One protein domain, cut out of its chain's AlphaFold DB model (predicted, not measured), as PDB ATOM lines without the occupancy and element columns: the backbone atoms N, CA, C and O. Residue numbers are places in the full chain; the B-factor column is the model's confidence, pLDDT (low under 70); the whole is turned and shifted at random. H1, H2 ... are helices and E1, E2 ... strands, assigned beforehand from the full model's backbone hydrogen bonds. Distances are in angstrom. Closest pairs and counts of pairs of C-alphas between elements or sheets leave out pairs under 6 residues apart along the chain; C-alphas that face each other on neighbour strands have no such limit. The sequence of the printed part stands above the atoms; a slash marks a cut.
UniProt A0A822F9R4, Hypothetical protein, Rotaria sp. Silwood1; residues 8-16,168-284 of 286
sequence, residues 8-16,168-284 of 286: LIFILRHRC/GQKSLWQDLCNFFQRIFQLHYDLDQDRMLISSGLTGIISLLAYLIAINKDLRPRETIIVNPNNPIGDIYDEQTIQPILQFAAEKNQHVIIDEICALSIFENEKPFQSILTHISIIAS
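What this domain is: This is residues 8 to 16 and 168 to 284 of the 286 residues of the protein "Hypothetical protein" of Rotaria sp. Silwood1 (UniProt A0A822F9R4). A small sheet of three parallel strands makes the core, with H2 packed along one face and H3 along the other, a three-layer arrangement. H1 lies off to one side of it, short H4 comes near the start of E1, and long loops run between the parts. The printed part has 126 residues, under half of them in named elements, in the order E1 H1 H2 E2 H3 E3 H4; the sheet's order is E1 E3 E2 and the class is mixed, helices and strands. It is compact, with a radius of gyration of the C-alphas of 15.0 A, and spans 40 by 37 by 30 A.

How they stand to each other: Edge strand E1, residues 8 to 11, is parallel to inner strand E3, residues 254 to 258, at 27 degrees, with N 9 and O 255 at 2.9 A. H1, residues 170 to 184, is not on the sheet. H2, residues 200 to 213, is on the sheet at a height of 9.4 A; the closest C-alphas of H2 and E1, Leu 201 and Ile 11, are 6.8 A apart. Edge strand E2, residues 222 to 226, is parallel to E3 at 18 degrees, with N 223 and O 254 at 2.8 A. H3, residues 238 to 250, is on the opposite face from H2, at a height of 9.7 A; its closest C-alpha pair with E3 is Ala 248 and Val 255, 6.8 A. E2, H3 and E3 form a strand-helix-strand unit, two parallel neighbour strands with a helix between, with a right-handed crossover. H4, residues 279 to 284, is not on the sheet. Every O i to N i+4 pair is within hydrogen-bond range in H1 and H2; 7 of 9 are in H3 and 1 of 2 in H4.

Where its parts are: E1 begins at C-alpha 8 (14.015, 104.661, 30.337). H1 measures 21.0 A, H2 20.2 A and H3 18.0 A; E2 measures 13.0 A and E3 13.1 A. H4 ends at C-alpha 284 (11.543, 100.903, 39.495).

The domain as a whole: The farthest C-alphas, Asn 215 and Asn 268, are 45.4 A apart. Residues 17 to 167 are not printed; C-alphas 16 and 168 are 13.8 A apart. The links H1 to H2, E2 to H3 and E3 to H4 are long. Confidence is under 70 at residues 8 to 16, 192, 215 to 216 and 279 to 284.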
ATOM      1  N   LEU A   8      14.850 104.058  31.374       41.91
ATOM      2  CA  LEU A   8      14.015 104.661  30.337       41.91
ATOM      3  C   LEU A   8      14.388 106.136  30.133       41.91
ATOM      4  O   LEU A   8      14.480 106.889  31.102       41.91
ATOM      5  N   ILE A   9      14.623 106.544  28.886       46.84
ATOM      6  CA  ILE A   9      14.922 107.933  28.523       46.84
ATOM      7  C   ILE A   9      13.904 108.402  27.484       46.84
ATOM      8  O   ILE A   9      13.721 107.774  26.443       46.84
ATOM      9  N   PHE A  10      13.252 109.524  27.775       50.19
ATOM     10  CA  PHE A  10      12.159 110.066  26.978       50.19
ATOM     11  C   PHE A  10      12.614 111.235  26.121       50.19
ATOM     12  O   PHE A  10      13.396 112.080  26.564       50.19
ATOM     13  N   ILE A  11      12.070 111.316  24.909       43.78
ATOM     14  CA  ILE A  11      12.275 112.462  24.037       43.78
ATOM     15  C   ILE A  11      10.938 112.939  23.483       43.78
ATOM     16  O   ILE A  11      10.293 112.241  22.708       43.78
ATOM     17  N   LEU A  12      10.583 114.184  23.800       38.66
ATOM     18  CA  LEU A  12       9.438 114.879  23.219       38.66
ATOM     19  C   LEU A  12       9.909 116.246  22.691       38.66
ATOM     20  O   LEU A  12      10.703 116.945  23.324       38.66
ATOM     21  N   ARG A  13       9.504 116.604  21.465       39.94
ATOM     22  CA  ARG A  13      10.028 117.769  20.726       39.94
ATOM     23  C   ARG A  13       9.350 119.081  21.146       39.94
ATOM     24  O   ARG A  13       8.132 119.157  21.164       39.94
ATOM     25  N   HIS A  14      10.139 120.157  21.245       28.98
ATOM     26  CA  HIS A  14       9.716 121.521  20.888       28.98
ATOM     27  C   HIS A  14      10.439 121.971  19.608       28.98
ATOM     28  O   HIS A  14      11.648 121.777  19.459       28.98
ATOM     29  N   ARG A  15       9.702 122.507  18.628       27.98
ATOM     30  CA  ARG A  15      10.247 123.027  17.359       27.98
ATOM     31  C   ARG A  15      10.379 124.550  17.478       27.98
ATOM     32  O   ARG A  15       9.423 125.212  17.862       27.98
ATOM     33  N   CYS A  16      11.548 125.098  17.145       22.73
ATOM     34  CA  CYS A  16      11.713 126.524  16.856       22.73
ATOM     35  C   CYS A  16      11.265 126.789  15.412       22.73
ATOM     36  O   CYS A  16      11.649 126.045  14.506       22.73
ATOM     37  N   GLY A 168      17.653 125.937  30.316       78.44
ATOM     38  CA  GLY A 168      16.547 126.730  29.773       78.44
ATOM     39  C   GLY A 168      15.850 127.613  30.818       78.44
ATOM     40  O   GLY A 168      16.244 127.695  31.980       78.44
ATOM     41  N   GLN A 169      14.805 128.332  30.400       82.44
ATOM     42  CA  GLN A 169      14.029 129.216  31.282       82.44
ATOM     43  C   GLN A 169      13.079 128.409  32.180       82.44
ATOM     44  O   GLN A 169      12.300 127.607  31.672       82.44
ATOM     45  N   LYS A 170      13.063 128.666  33.497       83.31
ATOM     46  CA  LYS A 170      12.189 127.946  34.453       83.31
ATOM     47  C   LYS A 170      10.696 128.023  34.105       83.31
ATOM     48  O   LYS A 170       9.972 127.066  34.340       83.31
ATOM     49  N   SER A 171      10.238 129.144  33.545       85.38
ATOM     50  CA  SER A 171       8.842 129.293  33.113       85.38
ATOM     51  C   SER A 171       8.493 128.329  31.982       85.38
ATOM     52  O   SER A 171       7.456 127.683  32.038       85.38
ATOM     53  N   LEU A 172       9.398 128.165  31.009       84.38
ATOM     54  CA  LEU A 172       9.221 127.204  29.924       84.38
ATOM     55  C   LEU A 172       9.114 125.784  30.483       84.38
ATOM     56  O   LEU A 172       8.211 125.060  30.101       84.38
ATOM     57  N   TRP A 173       9.979 125.407  31.428       85.81
ATOM     58  CA  TRP A 173       9.888 124.110  32.107       85.81
ATOM     59  C   TRP A 173       8.520 123.850  32.716       85.81
ATOM     60  O   TRP A 173       7.936 122.802  32.466       85.81
ATOM     61  N   GLN A 174       8.012 124.806  33.491       86.69
ATOM     62  CA  GLN A 174       6.716 124.659  34.135       86.69
ATOM     63  C   GLN A 174       5.596 124.503  33.102       86.69
ATOM     64  O   GLN A 174       4.750 123.622  33.243       86.69
ATOM     65  N   ASP A 175       5.615 125.322  32.049       89.25
ATOM     66  CA  ASP A 175       4.618 125.268  30.980       89.25
ATOM     67  C   ASP A 175       4.661 123.929  30.235       89.25
ATOM     68  O   ASP A 175       3.610 123.365  29.926       89.25
ATOM     69  N   LEU A 176       5.860 123.385  30.004       87.56
ATOM     70  CA  LEU A 176       6.051 122.060  29.427       87.56
ATOM     71  C   LEU A 176       5.530 120.969  30.354       87.56
ATOM     72  O   LEU A 176       4.678 120.198  29.928       87.56
ATOM     73  N   CYS A 177       5.962 120.917  31.616       85.38
ATOM     74  CA  CYS A 177       5.473 119.922  32.573       85.38
ATOM     75  C   CYS A 177       3.939 119.922  32.639       85.38
ATOM     76  O   CYS A 177       3.323 118.865  32.527       85.38
ATOM     77  N   ASN A 178       3.323 121.105  32.722       88.44
ATOM     78  CA  ASN A 178       1.868 121.262  32.719       88.44
ATOM     79  C   ASN A 178       1.237 120.777  31.404       88.44
ATOM     80  O   ASN A 178       0.175 120.153  31.410       88.44
ATOM     81  N   PHE A 179       1.870 121.070  30.264       90.19
ATOM     82  CA  PHE A 179       1.430 120.593  28.958       90.19
ATOM     83  C   PHE A 179       1.464 119.061  28.881       90.19
ATOM     84  O   PHE A 179       0.448 118.466  28.533       90.19
ATOM     85  N   PHE A 180       2.573 118.427  29.269       87.44
ATOM     86  CA  PHE A 180       2.731 116.969  29.275       87.44
ATOM     87  C   PHE A 180       1.754 116.289  30.240       87.44
ATOM     88  O   PHE A 180       1.083 115.338  29.847       87.44
ATOM     89  N   GLN A 181       1.607 116.811  31.460       86.69
ATOM     90  CA  GLN A 181       0.633 116.302  32.430       86.69
ATOM     91  C   GLN A 181      -0.794 116.363  31.884       86.69
ATOM     92  O   GLN A 181      -1.529 115.384  31.993       86.69
ATOM     93  N   ARG A 182      -1.183 117.479  31.252       89.94
ATOM     94  CA  ARG A 182      -2.523 117.640  30.671       89.94
ATOM     95  C   ARG A 182      -2.756 116.712  29.484       89.94
ATOM     96  O   ARG A 182      -3.817 116.111  29.384       89.94
ATOM     97  N   ILE A 183      -1.798 116.648  28.566       90.38
ATOM     98  CA  ILE A 183      -1.958 115.944  27.293       90.38
ATOM     99  C   ILE A 183      -1.885 114.427  27.475       90.38
ATOM    100  O   ILE A 183      -2.674 113.713  26.865       90.38
ATOM    101  N   PHE A 184      -0.999 113.940  28.345       87.81
ATOM    102  CA  PHE A 184      -0.846 112.507  28.610       87.81
ATOM    103  C   PHE A 184      -1.576 112.024  29.861       87.81
ATOM    104  O   PHE A 184      -1.527 110.837  30.155       87.81
ATOM    105  N   GLN A 185      -2.261 112.918  30.583       88.06
ATOM    106  CA  GLN A 185      -3.028 112.595  31.792       88.06
ATOM    107  C   GLN A 185      -2.187 111.834  32.829       88.06
ATOM    108  O   GLN A 185      -2.596 110.809  33.369       88.06
ATOM    109  N   LEU A 186      -0.972 112.323  33.081       84.31
ATOM    110  CA  LEU A 186      -0.009 111.642  33.945       84.31
ATOM    111  C   LEU A 186      -0.494 111.607  35.400       84.31
ATOM    112  O   LEU A 186      -0.960 112.609  35.936       84.31
ATOM    113  N   HIS A 187      -0.314 110.464  36.061       82.81
ATOM    114  CA  HIS A 187      -0.672 110.271  37.474       82.81
ATOM    115  C   HIS A 187       0.500 110.545  38.438       82.81
ATOM    116  O   HIS A 187       0.530 110.024  39.552       82.81
ATOM    117  N   TYR A 188       1.491 111.324  37.999       79.62
ATOM    118  CA  TYR A 188       2.655 111.741  38.782       79.62
ATOM    119  C   TYR A 188       3.161 113.107  38.308       79.62
ATOM    120  O   TYR A 188       2.921 113.515  37.169       79.62
ATOM    121  N   ASP A 189       3.919 113.780  39.172       78.44
ATOM    122  CA  ASP A 189       4.485 115.087  38.864       78.44
ATOM    123  C   ASP A 189       5.765 114.966  38.022       78.44
ATOM    124  O   ASP A 189       6.728 114.273  38.377       78.44
ATOM    125  N   LEU A 190       5.774 115.678  36.893       77.88
ATOM    126  CA  LEU A 190       6.983 115.955  36.119       77.88
ATOM    127  C   LEU A 190       7.734 117.131  36.747       77.88
ATOM    128  O   LEU A 190       7.184 118.227  36.870       77.88
ATOM    129  N   ASP A 191       9.000 116.914  37.082       72.50
ATOM    130  CA  ASP A 191       9.900 117.919  37.646       72.50
ATOM    131  C   ASP A 191      11.063 118.247  36.687       72.50
ATOM    132  O   ASP A 191      11.180 117.703  35.585       72.50
ATOM    133  N   GLN A 192      11.915 119.189  37.100       69.62
ATOM    134  CA  GLN A 192      13.074 119.633  36.314       69.62
ATOM    135  C   GLN A 192      14.188 118.584  36.228       69.62
ATOM    136  O   GLN A 192      15.018 118.679  35.326       69.62
ATOM    137  N   ASP A 193      14.201 117.592  37.118       72.81
ATOM    138  CA  ASP A 193      15.218 116.537  37.134       72.81
ATOM    139  C   ASP A 193      14.872 115.405  36.149       72.81
ATOM    140  O   ASP A 193      15.740 114.623  35.758       72.81
ATOM    141  N   ARG A 194      13.604 115.324  35.716       72.12
ATOM    142  CA  ARG A 194      13.063 114.245  34.868       72.12
ATOM    143  C   ARG A 194      12.821 114.610  33.411       72.12
ATOM    144  O   ARG A 194      12.471 113.735  32.621       72.12
ATOM    145  N   MET A 195      12.982 115.868  33.029       77.25
ATOM    146  CA  MET A 195      12.865 116.286  31.634       77.25
ATOM    147  C   MET A 195      14.197 116.906  31.190       77.25
ATOM    148  O   MET A 195      15.013 117.320  32.013       77.25
ATOM    149  N   LEU A 196      14.454 116.936  29.877       79.44
ATOM    150  CA  LEU A 196      15.595 117.617  29.253       79.44
ATOM    151  C   LEU A 196      15.103 118.367  28.011       79.44
ATOM    152  O   LEU A 196      14.465 117.774  27.144       79.44
ATOM    153  N   ILE A 197      15.415 119.659  27.903       79.31
ATOM    154  CA  ILE A 197      15.095 120.469  26.720       79.31
ATOM    155  C   ILE A 197      16.332 120.545  25.823       79.31
ATOM    156  O   ILE A 197      17.428 120.858  26.280       79.31
ATOM    157  N   SER A 198      16.152 120.280  24.530       83.62
ATOM    158  CA  SER A 198      17.218 120.339  23.527       83.62
ATOM    159  C   SER A 198      16.686 120.841  22.182       83.62
ATOM    160  O   SER A 198      15.481 121.035  22.000       83.62
ATOM    161  N   SER A 199      17.581 121.063  21.219       82.12
ATOM    162  CA  SER A 199      17.276 121.569  19.876       82.12
ATOM    163  C   SER A 199      16.646 120.490  18.981       82.12
ATOM    164  O   SER A 199      17.230 120.051  17.987       82.12
ATOM    165  N   GLY A 200      15.435 120.064  19.336       84.44
ATOM    166  CA  GLY A 200      14.646 119.078  18.603       84.44
ATOM    167  C   GLY A 200      15.131 117.628  18.735       84.44
ATOM    168  O   GLY A 200      16.202 117.348  19.270       84.44
ATOM    169  N   LEU A 201      14.317 116.709  18.203       87.19
ATOM    170  CA  LEU A 201      14.488 115.252  18.295       87.19
ATOM    171  C   LEU A 201      15.857 114.759  17.789       87.19
ATOM    172  O   LEU A 201      16.512 113.960  18.446       87.19
ATOM    173  N   THR A 202      16.330 115.268  16.649       86.31
ATOM    174  CA  THR A 202      17.624 114.856  16.081       86.31
ATOM    175  C   THR A 202      18.787 115.151  17.025       86.31
ATOM    176  O   THR A 202      19.652 114.299  17.223       86.31
ATOM    177  N   GLY A 203      18.807 116.349  17.619       86.94
ATOM    178  CA  GLY A 203      19.886 116.762  18.514       86.94
ATOM    179  C   GLY A 203      19.931 115.908  19.776       86.94
ATOM    180  O   GLY A 203      21.001 115.474  20.193       86.94
ATOM    181  N   ILE A 204      18.766 115.613  20.348       87.62
ATOM    182  CA  ILE A 204      18.681 114.828  21.576       87.62
ATOM    183  C   ILE A 204      18.935 113.333  21.345       87.62
ATOM    184  O   ILE A 204      19.688 112.763  22.125       87.62
ATOM    185  N   ILE A 205      18.453 112.712  20.259       87.56
ATOM    186  CA  ILE A 205      18.838 111.325  19.921       87.56
ATOM    187  C   ILE A 205      20.357 111.236  19.750       87.56
ATOM    188  O   ILE A 205      20.987 110.343  20.309       87.56
ATOM    189  N   SER A 206      20.965 112.189  19.032       87.56
ATOM    190  CA  SER A 206      22.420 112.213  18.855       87.56
ATOM    191  C   SER A 206      23.165 112.376  20.181       87.56
ATOM    192  O   SER A 206      24.212 111.757  20.365       87.56
ATOM    193  N   LEU A 207      22.653 113.209  21.093       86.69
ATOM    194  CA  LEU A 207      23.238 113.399  22.419       86.69
ATOM    195  C   LEU A 207      23.126 112.127  23.264       86.69
ATOM    196  O   LEU A 207      24.111 111.728  23.878       86.69
ATOM    197  N   LEU A 208      21.960 111.478  23.282       86.12
ATOM    198  CA  LEU A 208      21.745 110.241  24.032       86.12
ATOM    199  C   LEU A 208      22.619 109.109  23.505       86.12
ATOM    200  O   LEU A 208      23.344 108.504  24.290       86.12
ATOM    201  N   ALA A 209      22.633 108.900  22.187       85.19
ATOM    202  CA  ALA A 209      23.486 107.905  21.551       85.19
ATOM    203  C   ALA A 209      24.960 108.136  21.914       85.19
ATOM    204  O   ALA A 209      25.673 107.203  22.282       85.19
ATOM    205  N   TYR A 210      25.413 109.396  21.891       86.12
ATOM    206  CA  TYR A 210      26.760 109.751  22.325       86.12
ATOM    207  C   TYR A 210      26.992 109.407  23.803       86.12
ATOM    208  O   TYR A 210      27.913 108.658  24.106       86.12
ATOM    209  N   LEU A 211      26.154 109.890  24.726       85.31
ATOM    210  CA  LEU A 211      26.329 109.683  26.171       85.31
ATOM    211  C   LEU A 211      26.274 108.205  26.579       85.31
ATOM    212  O   LEU A 211      27.045 107.774  27.438       85.31
ATOM    213  N   ILE A 212      25.394 107.424  25.953       83.50
ATOM    214  CA  ILE A 212      25.221 105.996  26.235       83.50
ATOM    215  C   ILE A 212      26.397 105.182  25.662       83.50
ATOM    216  O   ILE A 212      26.835 104.210  26.289       83.50
ATOM    217  N   ALA A 213      26.949 105.578  24.508       80.44
ATOM    218  CA  ALA A 213      27.962 104.799  23.789       80.44
ATOM    219  C   ALA A 213      29.425 105.260  23.977       80.44
ATOM    220  O   ALA A 213      30.330 104.495  23.646       80.44
ATOM    221  N   ILE A 214      29.690 106.456  24.524       74.19
ATOM    222  CA  ILE A 214      31.011 107.130  24.504       74.19
ATOM    223  C   ILE A 214      32.199 106.290  25.016       74.19
ATOM    224  O   ILE A 214      33.321 106.481  24.563       74.19
ATOM    225  N   ASN A 215      31.973 105.348  25.937       63.16
ATOM    226  CA  ASN A 215      33.038 104.621  26.643       63.16
ATOM    227  C   ASN A 215      32.880 103.091  26.596       63.16
ATOM    228  O   ASN A 215      33.185 102.420  27.589       63.16
ATOM    229  N   LYS A 216      32.315 102.516  25.526       63.81
ATOM    230  CA  LYS A 216      31.910 101.097  25.536       63.81
ATOM    231  C   LYS A 216      32.303 100.338  24.268       63.81
ATOM    232  O   LYS A 216      32.383 100.896  23.182       63.81
ATOM    233  N   ASP A 217      32.523  99.033  24.446       72.56
ATOM    234  CA  ASP A 217      32.726  98.060  23.367       72.56
ATOM    235  C   ASP A 217      31.547  98.051  22.376       72.56
ATOM    236  O   ASP A 217      30.473  98.568  22.681       72.56
ATOM    237  N   LEU A 218      31.699  97.361  21.239       77.06
ATOM    238  CA  LEU A 218      30.694  97.181  20.170       77.06
ATOM    239  C   LEU A 218      29.412  96.407  20.587       77.06
ATOM    240  O   LEU A 218      28.768  95.763  19.762       77.06
ATOM    241  N   ARG A 219      29.043  96.411  21.871       78.38
ATOM    242  CA  ARG A 219      27.838  95.769  22.406       78.38
ATOM    243  C   ARG A 219      26.661  96.752  22.374       78.38
ATOM    244  O   ARG A 219      26.814  97.843  22.919       78.38
ATOM    245  N   PRO A 220      25.486  96.368  21.841       79.12
ATOM    246  CA  PRO A 220      24.290  97.210  21.878       79.12
ATOM    247  C   PRO A 220      23.902  97.588  23.315       79.12
ATOM    248  O   PRO A 220      23.790  96.713  24.179       79.12
ATOM    249  N   ARG A 221      23.717  98.890  23.570       78.75
ATOM    250  CA  ARG A 221      23.400  99.456  24.898       78.75
ATOM    251  C   ARG A 221      22.041 100.127  24.986       78.75
ATOM    252  O   ARG A 221      21.589 100.399  26.094       78.75
ATOM    253  N   GLU A 222      21.404 100.358  23.852       82.25
ATOM    254  CA  GLU A 222      20.116 101.019  23.763       82.25
ATOM    255  C   GLU A 222      19.188 100.251  22.826       82.25
ATOM    256  O   GLU A 222      19.625  99.681  21.823       82.25
ATOM    257  N   THR A 223      17.912 100.241  23.181       85.38
ATOM    258  CA  THR A 223      16.798  99.867  22.318       85.38
ATOM    259  C   THR A 223      16.006 101.137  22.046       85.38
ATOM    260  O   THR A 223      15.552 101.785  22.987       85.38
ATOM    261  N   ILE A 224      15.856 101.508  20.774       90.12
ATOM    262  CA  ILE A 224      15.062 102.670  20.363       90.12
ATOM    263  C   ILE A 224      13.747 102.172  19.764       90.12
ATOM    264  O   ILE A 224      13.760 101.341  18.856       90.12
ATOM    265  N   ILE A 225      12.630 102.685  20.268       91.19
ATOM    266  CA  ILE A 225      11.275 102.407  19.784       91.19
ATOM    267  C   ILE A 225      10.693 103.722  19.270       91.19
ATOM    268  O   ILE A 225      10.825 104.742  19.934       91.19
ATOM    269  N   VAL A 226      10.042 103.703  18.110       93.69
ATOM    270  CA  VAL A 226       9.303 104.857  17.576       93.69
ATOM    271  C   VAL A 226       7.819 104.515  17.631       93.69
ATOM    272  O   VAL A 226       7.402 103.571  16.955       93.69
ATOM    273  N   ASN A 227       7.053 105.224  18.462       92.69
ATOM    274  CA  ASN A 227       5.631 104.958  18.689       92.69
ATOM    275  C   ASN A 227       4.848 106.265  18.944       92.69
ATOM    276  O   ASN A 227       5.107 106.907  19.957       92.69
ATOM    277  N   PRO A 228       3.880 106.666  18.098       93.88
ATOM    278  CA  PRO A 228       3.442 106.012  16.860       93.88
ATOM    279  C   PRO A 228       4.572 105.857  15.832       93.88
ATOM    280  O   PRO A 228       5.494 106.673  15.777       93.88
ATOM    281  N   ASN A 229       4.537 104.783  15.045       93.69
ATOM    282  CA  ASN A 229       5.648 104.401  14.182       93.69
ATOM    283  C   ASN A 229       5.809 105.326  12.966       93.69
ATOM    284  O   ASN A 229       4.857 105.612  12.247       93.69
ATOM    285  N   ASN A 230       7.054 105.676  12.650       90.94
ATOM    286  CA  ASN A 230       7.451 106.225  11.354       90.94
ATOM    287  C   ASN A 230       8.367 105.199  10.655       90.94
ATOM    288  O   ASN A 230       9.373 104.808  11.255       90.94
ATOM    289  N   PRO A 231       8.067 104.745   9.421       92.12
ATOM    290  CA  PRO A 231       7.133 105.325   8.445       92.12
ATOM    291  C   PRO A 231       5.746 104.679   8.363       92.12
ATOM    292  O   PRO A 231       4.973 105.058   7.490       92.12
ATOM    293  N   ILE A 232       5.435 103.687   9.199       92.12
ATOM    294  CA  ILE A 232       4.227 102.866   9.018       92.12
ATOM    295  C   ILE A 232       2.947 103.595   9.448       92.12
ATOM    296  O   ILE A 232       1.888 103.322   8.890       92.12
ATOM    297  N   GLY A 233       3.031 104.508  10.416       90.25
ATOM    298  CA  GLY A 233       1.872 105.191  10.993       90.25
ATOM    299  C   GLY A 233       1.054 104.330  11.962       90.25
ATOM    300  O   GLY A 233       0.008 104.770  12.414       90.25
ATOM    301  N   ASP A 234       1.502 103.112  12.288       91.88
ATOM    302  CA  ASP A 234       0.803 102.249  13.250       91.88
ATOM    303  C   ASP A 234       1.200 102.580  14.694       91.88
ATOM    304  O   ASP A 234       2.305 103.056  14.971       91.88
ATOM    305  N   ILE A 235       0.292 102.282  15.616       93.81
ATOM    306  CA  ILE A 235       0.473 102.456  17.054       93.81
ATOM    307  C   ILE A 235       0.712 101.081  17.668       93.81
ATOM    308  O   ILE A 235      -0.094 100.160  17.501       93.81
ATOM    309  N   TYR A 236       1.826 100.949  18.383       91.38
ATOM    310  CA  TYR A 236       2.140  99.736  19.124       91.38
ATOM    311  C   TYR A 236       1.320  99.685  20.407       91.38
ATOM    312  O   TYR A 236       1.340 100.617  21.211       91.38
ATOM    313  N   ASP A 237       0.610  98.575  20.583       88.06
ATOM    314  CA  ASP A 237      -0.131  98.283  21.800       88.06
ATOM    315  C   ASP A 237       0.792  97.772  22.919       88.06
ATOM    316  O   ASP A 237       1.971  97.458  22.719       88.06
ATOM    317  N   GLU A 238       0.243  97.675  24.128       84.12
ATOM    318  CA  GLU A 238       0.973  97.192  25.301       84.12
ATOM    319  C   GLU A 238       1.520  95.770  25.096       84.12
ATOM    320  O   GLU A 238       2.653  95.486  25.482       84.12
ATOM    321  N   GLN A 239       0.764  94.900  24.414       87.44
ATOM    322  CA  GLN A 239       1.173  93.522  24.115       87.44
ATOM    323  C   GLN A 239       2.411  93.469  23.210       87.44
ATOM    324  O   GLN A 239       3.207  92.534  23.311       87.44
ATOM    325  N   THR A 240       2.602  94.479  22.361       90.00
ATOM    326  CA  THR A 240       3.780  94.633  21.503       90.00
ATOM    327  C   THR A 240       4.946  95.280  22.248       90.00
ATOM    328  O   THR A 240       6.087  94.830  22.125       90.00
ATOM    329  N   ILE A 241       4.691  96.333  23.030       86.38
ATOM    330  CA  ILE A 241       5.747  97.094  23.716       86.38
ATOM    331  C   ILE A 241       6.340  96.297  24.883       86.38
ATOM    332  O   ILE A 241       7.560  96.285  25.069       86.38
ATOM    333  N   GLN A 242       5.513  95.600  25.663       83.19
ATOM    334  CA  GLN A 242       5.937  94.934  26.895       83.19
ATOM    335  C   GLN A 242       7.051  93.888  26.676       83.19
ATOM    336  O   GLN A 242       8.052  93.954  27.399       83.19
ATOM    337  N   PRO A 243       6.985  92.983  25.677       87.81
ATOM    338  CA  PRO A 243       8.084  92.058  25.390       87.81
ATOM    339  C   PRO A 243       9.395  92.759  25.003       87.81
ATOM    340  O   PRO A 243      10.473  92.281  25.356       87.81
ATOM    341  N   ILE A 244       9.323  93.903  24.313       87.69
ATOM    342  CA  ILE A 244      10.509  94.687  23.925       87.69
ATOM    343  C   ILE A 244      11.171  95.284  25.170       87.69
ATOM    344  O   ILE A 244      12.390  95.200  25.333       87.69
ATOM    345  N   LEU A 245      10.370  95.844  26.078       82.56
ATOM    346  CA  LEU A 245      10.862  96.386  27.344       82.56
ATOM    347  C   LEU A 245      11.465  95.298  28.233       82.56
ATOM    348  O   LEU A 245      12.523  95.513  28.827       82.56
ATOM    349  N   GLN A 246      10.835  94.123  28.287       81.69
ATOM    350  CA  GLN A 246      11.364  92.974  29.012       81.69
ATOM    351  C   GLN A 246      12.708  92.520  28.430       81.69
ATOM    352  O   GLN A 246      13.672  92.340  29.175       81.69
ATOM    353  N   PHE A 247      12.812  92.404  27.106       84.38
ATOM    354  CA  PHE A 247      14.071  92.071  26.446       84.38
ATOM    355  C   PHE A 247      15.173  93.090  26.773       84.38
ATOM    356  O   PHE A 247      16.288  92.708  27.137       84.38
ATOM    357  N   ALA A 248      14.873  94.389  26.691       83.38
ATOM    358  CA  ALA A 248      15.837  95.436  27.015       83.38
ATOM    359  C   ALA A 248      16.296  95.355  28.482       83.38
ATOM    360  O   ALA A 248      17.491  95.481  28.761       83.38
ATOM    361  N   ALA A 249      15.377  95.065  29.408       78.31
ATOM    362  CA  ALA A 249      15.684  94.831  30.817       78.31
ATOM    363  C   ALA A 249      16.623  93.628  31.014       78.31
ATOM    364  O   ALA A 249      17.665  93.753  31.659       78.31
ATOM    365  N   GLU A 250      16.317  92.484  30.394       82.12
ATOM    366  CA  GLU A 250      17.139  91.264  30.447       82.12
ATOM    367  C   GLU A 250      18.553  91.477  29.890       82.12
ATOM    368  O   GLU A 250      19.518  90.859  30.351       82.12
ATOM    369  N   LYS A 251      18.701  92.362  28.899       81.88
ATOM    370  CA  LYS A 251      19.998  92.731  28.312       81.88
ATOM    371  C   LYS A 251      20.685  93.898  29.018       81.88
ATOM    372  O   LYS A 251      21.784  94.274  28.603       81.88
ATOM    373  N   ASN A 252      20.087  94.437  30.083       78.19
ATOM    374  CA  ASN A 252      20.550  95.633  30.786       78.19
ATOM    375  C   ASN A 252      20.821  96.797  29.811       78.19
ATOM    376  O   ASN A 252      21.897  97.405  29.812       78.19
ATOM    377  N   GLN A 253      19.861  97.038  28.919       82.00
ATOM    378  CA  GLN A 253      19.878  98.109  27.930       82.00
ATOM    379  C   GLN A 253      19.025  99.291  28.391       82.00
ATOM    380  O   GLN A 253      18.033  99.143  29.109       82.00
ATOM    381  N   HIS A 254      19.423 100.477  27.946       82.25
ATOM    382  CA  HIS A 254      18.570 101.654  27.984       82.25
ATOM    383  C   HIS A 254      17.448 101.496  26.961       82.25
ATOM    384  O   HIS A 254      17.652 100.897  25.905       82.25
ATOM    385  N   VAL A 255      16.278 102.049  27.257       83.56
ATOM    386  CA  VAL A 255      15.199 102.152  26.274       83.56
ATOM    387  C   VAL A 255      14.954 103.625  25.991       83.56
ATOM    388  O   VAL A 255      14.801 104.416  26.922       83.56
ATOM    389  N   ILE A 256      14.934 103.980  24.711       87.50
ATOM    390  CA  ILE A 256      14.543 105.300  24.225       87.50
ATOM    391  C   ILE A 256      13.241 105.126  23.461       87.50
ATOM    392  O   ILE A 256      13.173 104.302  22.550       87.50
ATOM    393  N   ILE A 257      12.220 105.898  23.820       89.31
ATOM    394  CA  ILE A 257      10.943 105.886  23.107       89.31
ATOM    395  C   ILE A 257      10.743 107.254  22.468       89.31
ATOM    396  O   ILE A 257      10.647 108.276  23.149       89.31
ATOM    397  N   ASP A 258      10.751 107.249  21.143       92.44
ATOM    398  CA  ASP A 258      10.450 108.390  20.297       92.44
ATOM    399  C   ASP A 258       8.938 108.447  20.070       92.44
ATOM    400  O   ASP A 258       8.382 107.719  19.245       92.44
ATOM    401  N   GLU A 259       8.285 109.319  20.834       92.44
ATOM    402  CA  GLU A 259       6.850 109.588  20.743       92.44
ATOM    403  C   GLU A 259       6.569 110.923  20.031       92.44
ATOM    404  O   GLU A 259       5.598 111.619  20.330       92.44
ATOM    405  N   ILE A 260       7.416 111.325  19.070       91.50
ATOM    406  CA  ILE A 260       7.254 112.602  18.348       91.50
ATOM    407  C   ILE A 260       5.895 112.743  17.642       91.50
ATOM    408  O   ILE A 260       5.408 113.861  17.473       91.50
ATOM    409  N   CYS A 261       5.281 111.627  17.250       92.00
ATOM    410  CA  CYS A 261       3.983 111.583  16.577       92.00
ATOM    411  C   CYS A 261       2.795 111.404  17.540       92.00
ATOM    412  O   CYS A 261       1.669 111.261  17.075       92.00
ATOM    413  N   ALA A 262       3.003 111.457  18.861       91.44
ATOM    414  CA  ALA A 262       1.962 111.207  19.866       91.44
ATOM    415  C   ALA A 262       0.728 112.121  19.775       91.44
ATOM    416  O   ALA A 262      -0.322 111.775  20.297       91.44
ATOM    417  N   LEU A 263       0.843 113.294  19.143       90.81
ATOM    418  CA  LEU A 263      -0.262 114.248  18.957       90.81
ATOM    419  C   LEU A 263      -0.728 114.339  17.504       90.81
ATOM    420  O   LEU A 263      -1.324 115.330  17.096       90.81
ATOM    421  N   SER A 264      -0.401 113.335  16.698       90.94
ATOM    422  CA  SER A 264      -0.811 113.218  15.297       90.94
ATOM    423  C   SER A 264      -1.609 111.936  15.089       90.94
ATOM    424  O   SER A 264      -1.333 111.191  14.158       90.94
ATOM    425  N   ILE A 265      -2.556 111.690  15.997       90.38
ATOM    426  CA  ILE A 265      -3.437 110.522  15.994       90.38
ATOM    427  C   ILE A 265      -4.837 110.986  15.629       90.38
ATOM    428  O   ILE A 265      -5.327 111.975  16.184       90.38
ATOM    429  N   PHE A 266      -5.474 110.279  14.708       89.19
ATOM    430  CA  PHE A 266      -6.776 110.651  14.160       89.19
ATOM    431  C   PHE A 266      -7.896 109.747  14.692       89.19
ATOM    432  O   PHE A 266      -7.654 108.631  15.138       89.19
ATOM    433  N   GLU A 267      -9.148 110.217  14.639       80.31
ATOM    434  CA  GLU A 267     -10.310 109.583  15.300       80.31
ATOM    435  C   GLU A 267     -10.544 108.105  14.936       80.31
ATOM    436  O   GLU A 267     -11.101 107.356  15.733       80.31
ATOM    437  N   ASN A 268     -10.112 107.677  13.747       80.56
ATOM    438  CA  ASN A 268     -10.297 106.309  13.251       80.56
ATOM    439  C   ASN A 268      -9.104 105.381  13.538       80.56
ATOM    440  O   ASN A 268      -9.078 104.248  13.053       80.56
ATOM    441  N   GLU A 269      -8.097 105.854  14.269       83.00
ATOM    442  CA  GLU A 269      -6.895 105.088  14.590       83.00
ATOM    443  C   GLU A 269      -7.016 104.375  15.940       83.00
ATOM    444  O   GLU A 269      -7.917 104.622  16.746       83.00
ATOM    445  N   LYS A 270      -6.095 103.441  16.189       86.12
ATOM    446  CA  LYS A 270      -5.993 102.778  17.492       86.12
ATOM    447  C   LYS A 270      -5.727 103.830  18.580       86.12
ATOM    448  O   LYS A 270      -5.001 104.791  18.328       86.12
ATOM    449  N   PRO A 271      -6.249 103.652  19.804       87.12
ATOM    450  CA  PRO A 271      -5.900 104.539  20.899       87.12
ATOM    451  C   PRO A 271      -4.398 104.442  21.184       87.12
ATOM    452  O   PRO A 271      -3.835 103.353  21.286       87.12
ATOM    453  N   PHE A 272      -3.757 105.595  21.330       90.25
ATOM    454  CA  PHE A 272      -2.381 105.688  21.795       90.25
ATOM    455  C   PHE A 272      -2.351 105.921  23.291       90.25
ATOM    456  O   PHE A 272      -3.067 106.770  23.825       90.25
ATOM    457  N   GLN A 273      -1.437 105.220  23.939       88.56
ATOM    458  CA  GLN A 273      -1.071 105.472  25.312       88.56
ATOM    459  C   GLN A 273       0.426 105.751  25.350       88.56
ATOM    460  O   GLN A 273       1.232 104.910  24.953       88.56
ATOM    461  N   SER A 274       0.792 106.947  25.815       88.81
ATOM    462  CA  SER A 274       2.197 107.275  26.043       88.81
ATOM    463  C   SER A 274       2.765 106.346  27.100       88.81
ATOM    464  O   SER A 274       2.144 106.122  28.148       88.81
ATOM    465  N   ILE A 275       3.990 105.880  26.880       82.69
ATOM    466  CA  ILE A 275       4.709 105.081  27.870       82.69
ATOM    467  C   ILE A 275       4.954 105.858  29.173       82.69
ATOM    468  O   ILE A 275       5.111 105.243  30.227       82.69
ATOM    469  N   LEU A 276       4.890 107.200  29.138       79.19
ATOM    470  CA  LEU A 276       4.923 108.037  30.341       79.19
ATOM    471  C   LEU A 276       3.825 107.651  31.338       79.19
ATOM    472  O   LEU A 276       4.034 107.752  32.536       79.19
ATOM    473  N   THR A 277       2.673 107.157  30.887       81.38
ATOM    474  CA  THR A 277       1.575 106.774  31.791       81.38
ATOM    475  C   THR A 277       1.848 105.490  32.592       81.38
ATOM    476  O   THR A 277       1.171 105.231  33.588       81.38
ATOM    477  N   HIS A 278       2.862 104.697  32.226       72.56
ATOM    478  CA  HIS A 278       3.154 103.415  32.867       72.56
ATOM    479  C   HIS A 278       4.150 103.570  34.034       72.56
ATOM    480  O   HIS A 278       5.350 103.300  33.921       72.56
ATOM    481  N   ILE A 279       3.628 103.966  35.201       53.59
ATOM    482  CA  ILE A 279       4.397 104.231  36.437       53.59
ATOM    483  C   ILE A 279       5.267 103.044  36.879       53.59
ATOM    484  O   ILE A 279       6.384 103.253  37.342       53.59
ATOM    485  N   SER A 280       4.809 101.798  36.723       50.53
ATOM    486  CA  SER A 280       5.556 100.600  37.151       50.53
ATOM    487  C   SER A 280       6.885 100.408  36.406       50.53
ATOM    488  O   SER A 280       7.822  99.826  36.951       50.53
ATOM    489  N   ILE A 281       6.987 100.932  35.183       51.91
ATOM    490  CA  ILE A 281       8.184 100.855  34.338       51.91
ATOM    491  C   ILE A 281       9.160 101.983  34.708       51.91
ATOM    492  O   ILE A 281      10.371 101.765  34.755       51.91
ATOM    493  N   ILE A 282       8.631 103.161  35.052       49.19
ATOM    494  CA  ILE A 282       9.390 104.385  35.354       49.19
ATOM    495  C   ILE A 282       9.904 104.405  36.803       49.19
ATOM    496  O   ILE A 282      11.037 104.804  37.055       49.19
ATOM    497  N   ALA A 283       9.096 103.949  37.762       38.28
ATOM    498  CA  ALA A 283       9.354 104.086  39.200       38.28
ATOM    499  C   ALA A 283      10.257 102.991  39.798       38.28
ATOM    500  O   ALA A 283      10.580 103.032  40.979       38.28
ATOM    501  N   SER A 284      10.706 102.015  39.007       35.47
ATOM    502  CA  SER A 284      11.543 100.903  39.495       35.47
ATOM    503  C   SER A 284      12.987 101.287  39.878       35.47
ATOM    504  O   SER A 284      13.792 100.405  40.186       35.47
TER     505      SER A 284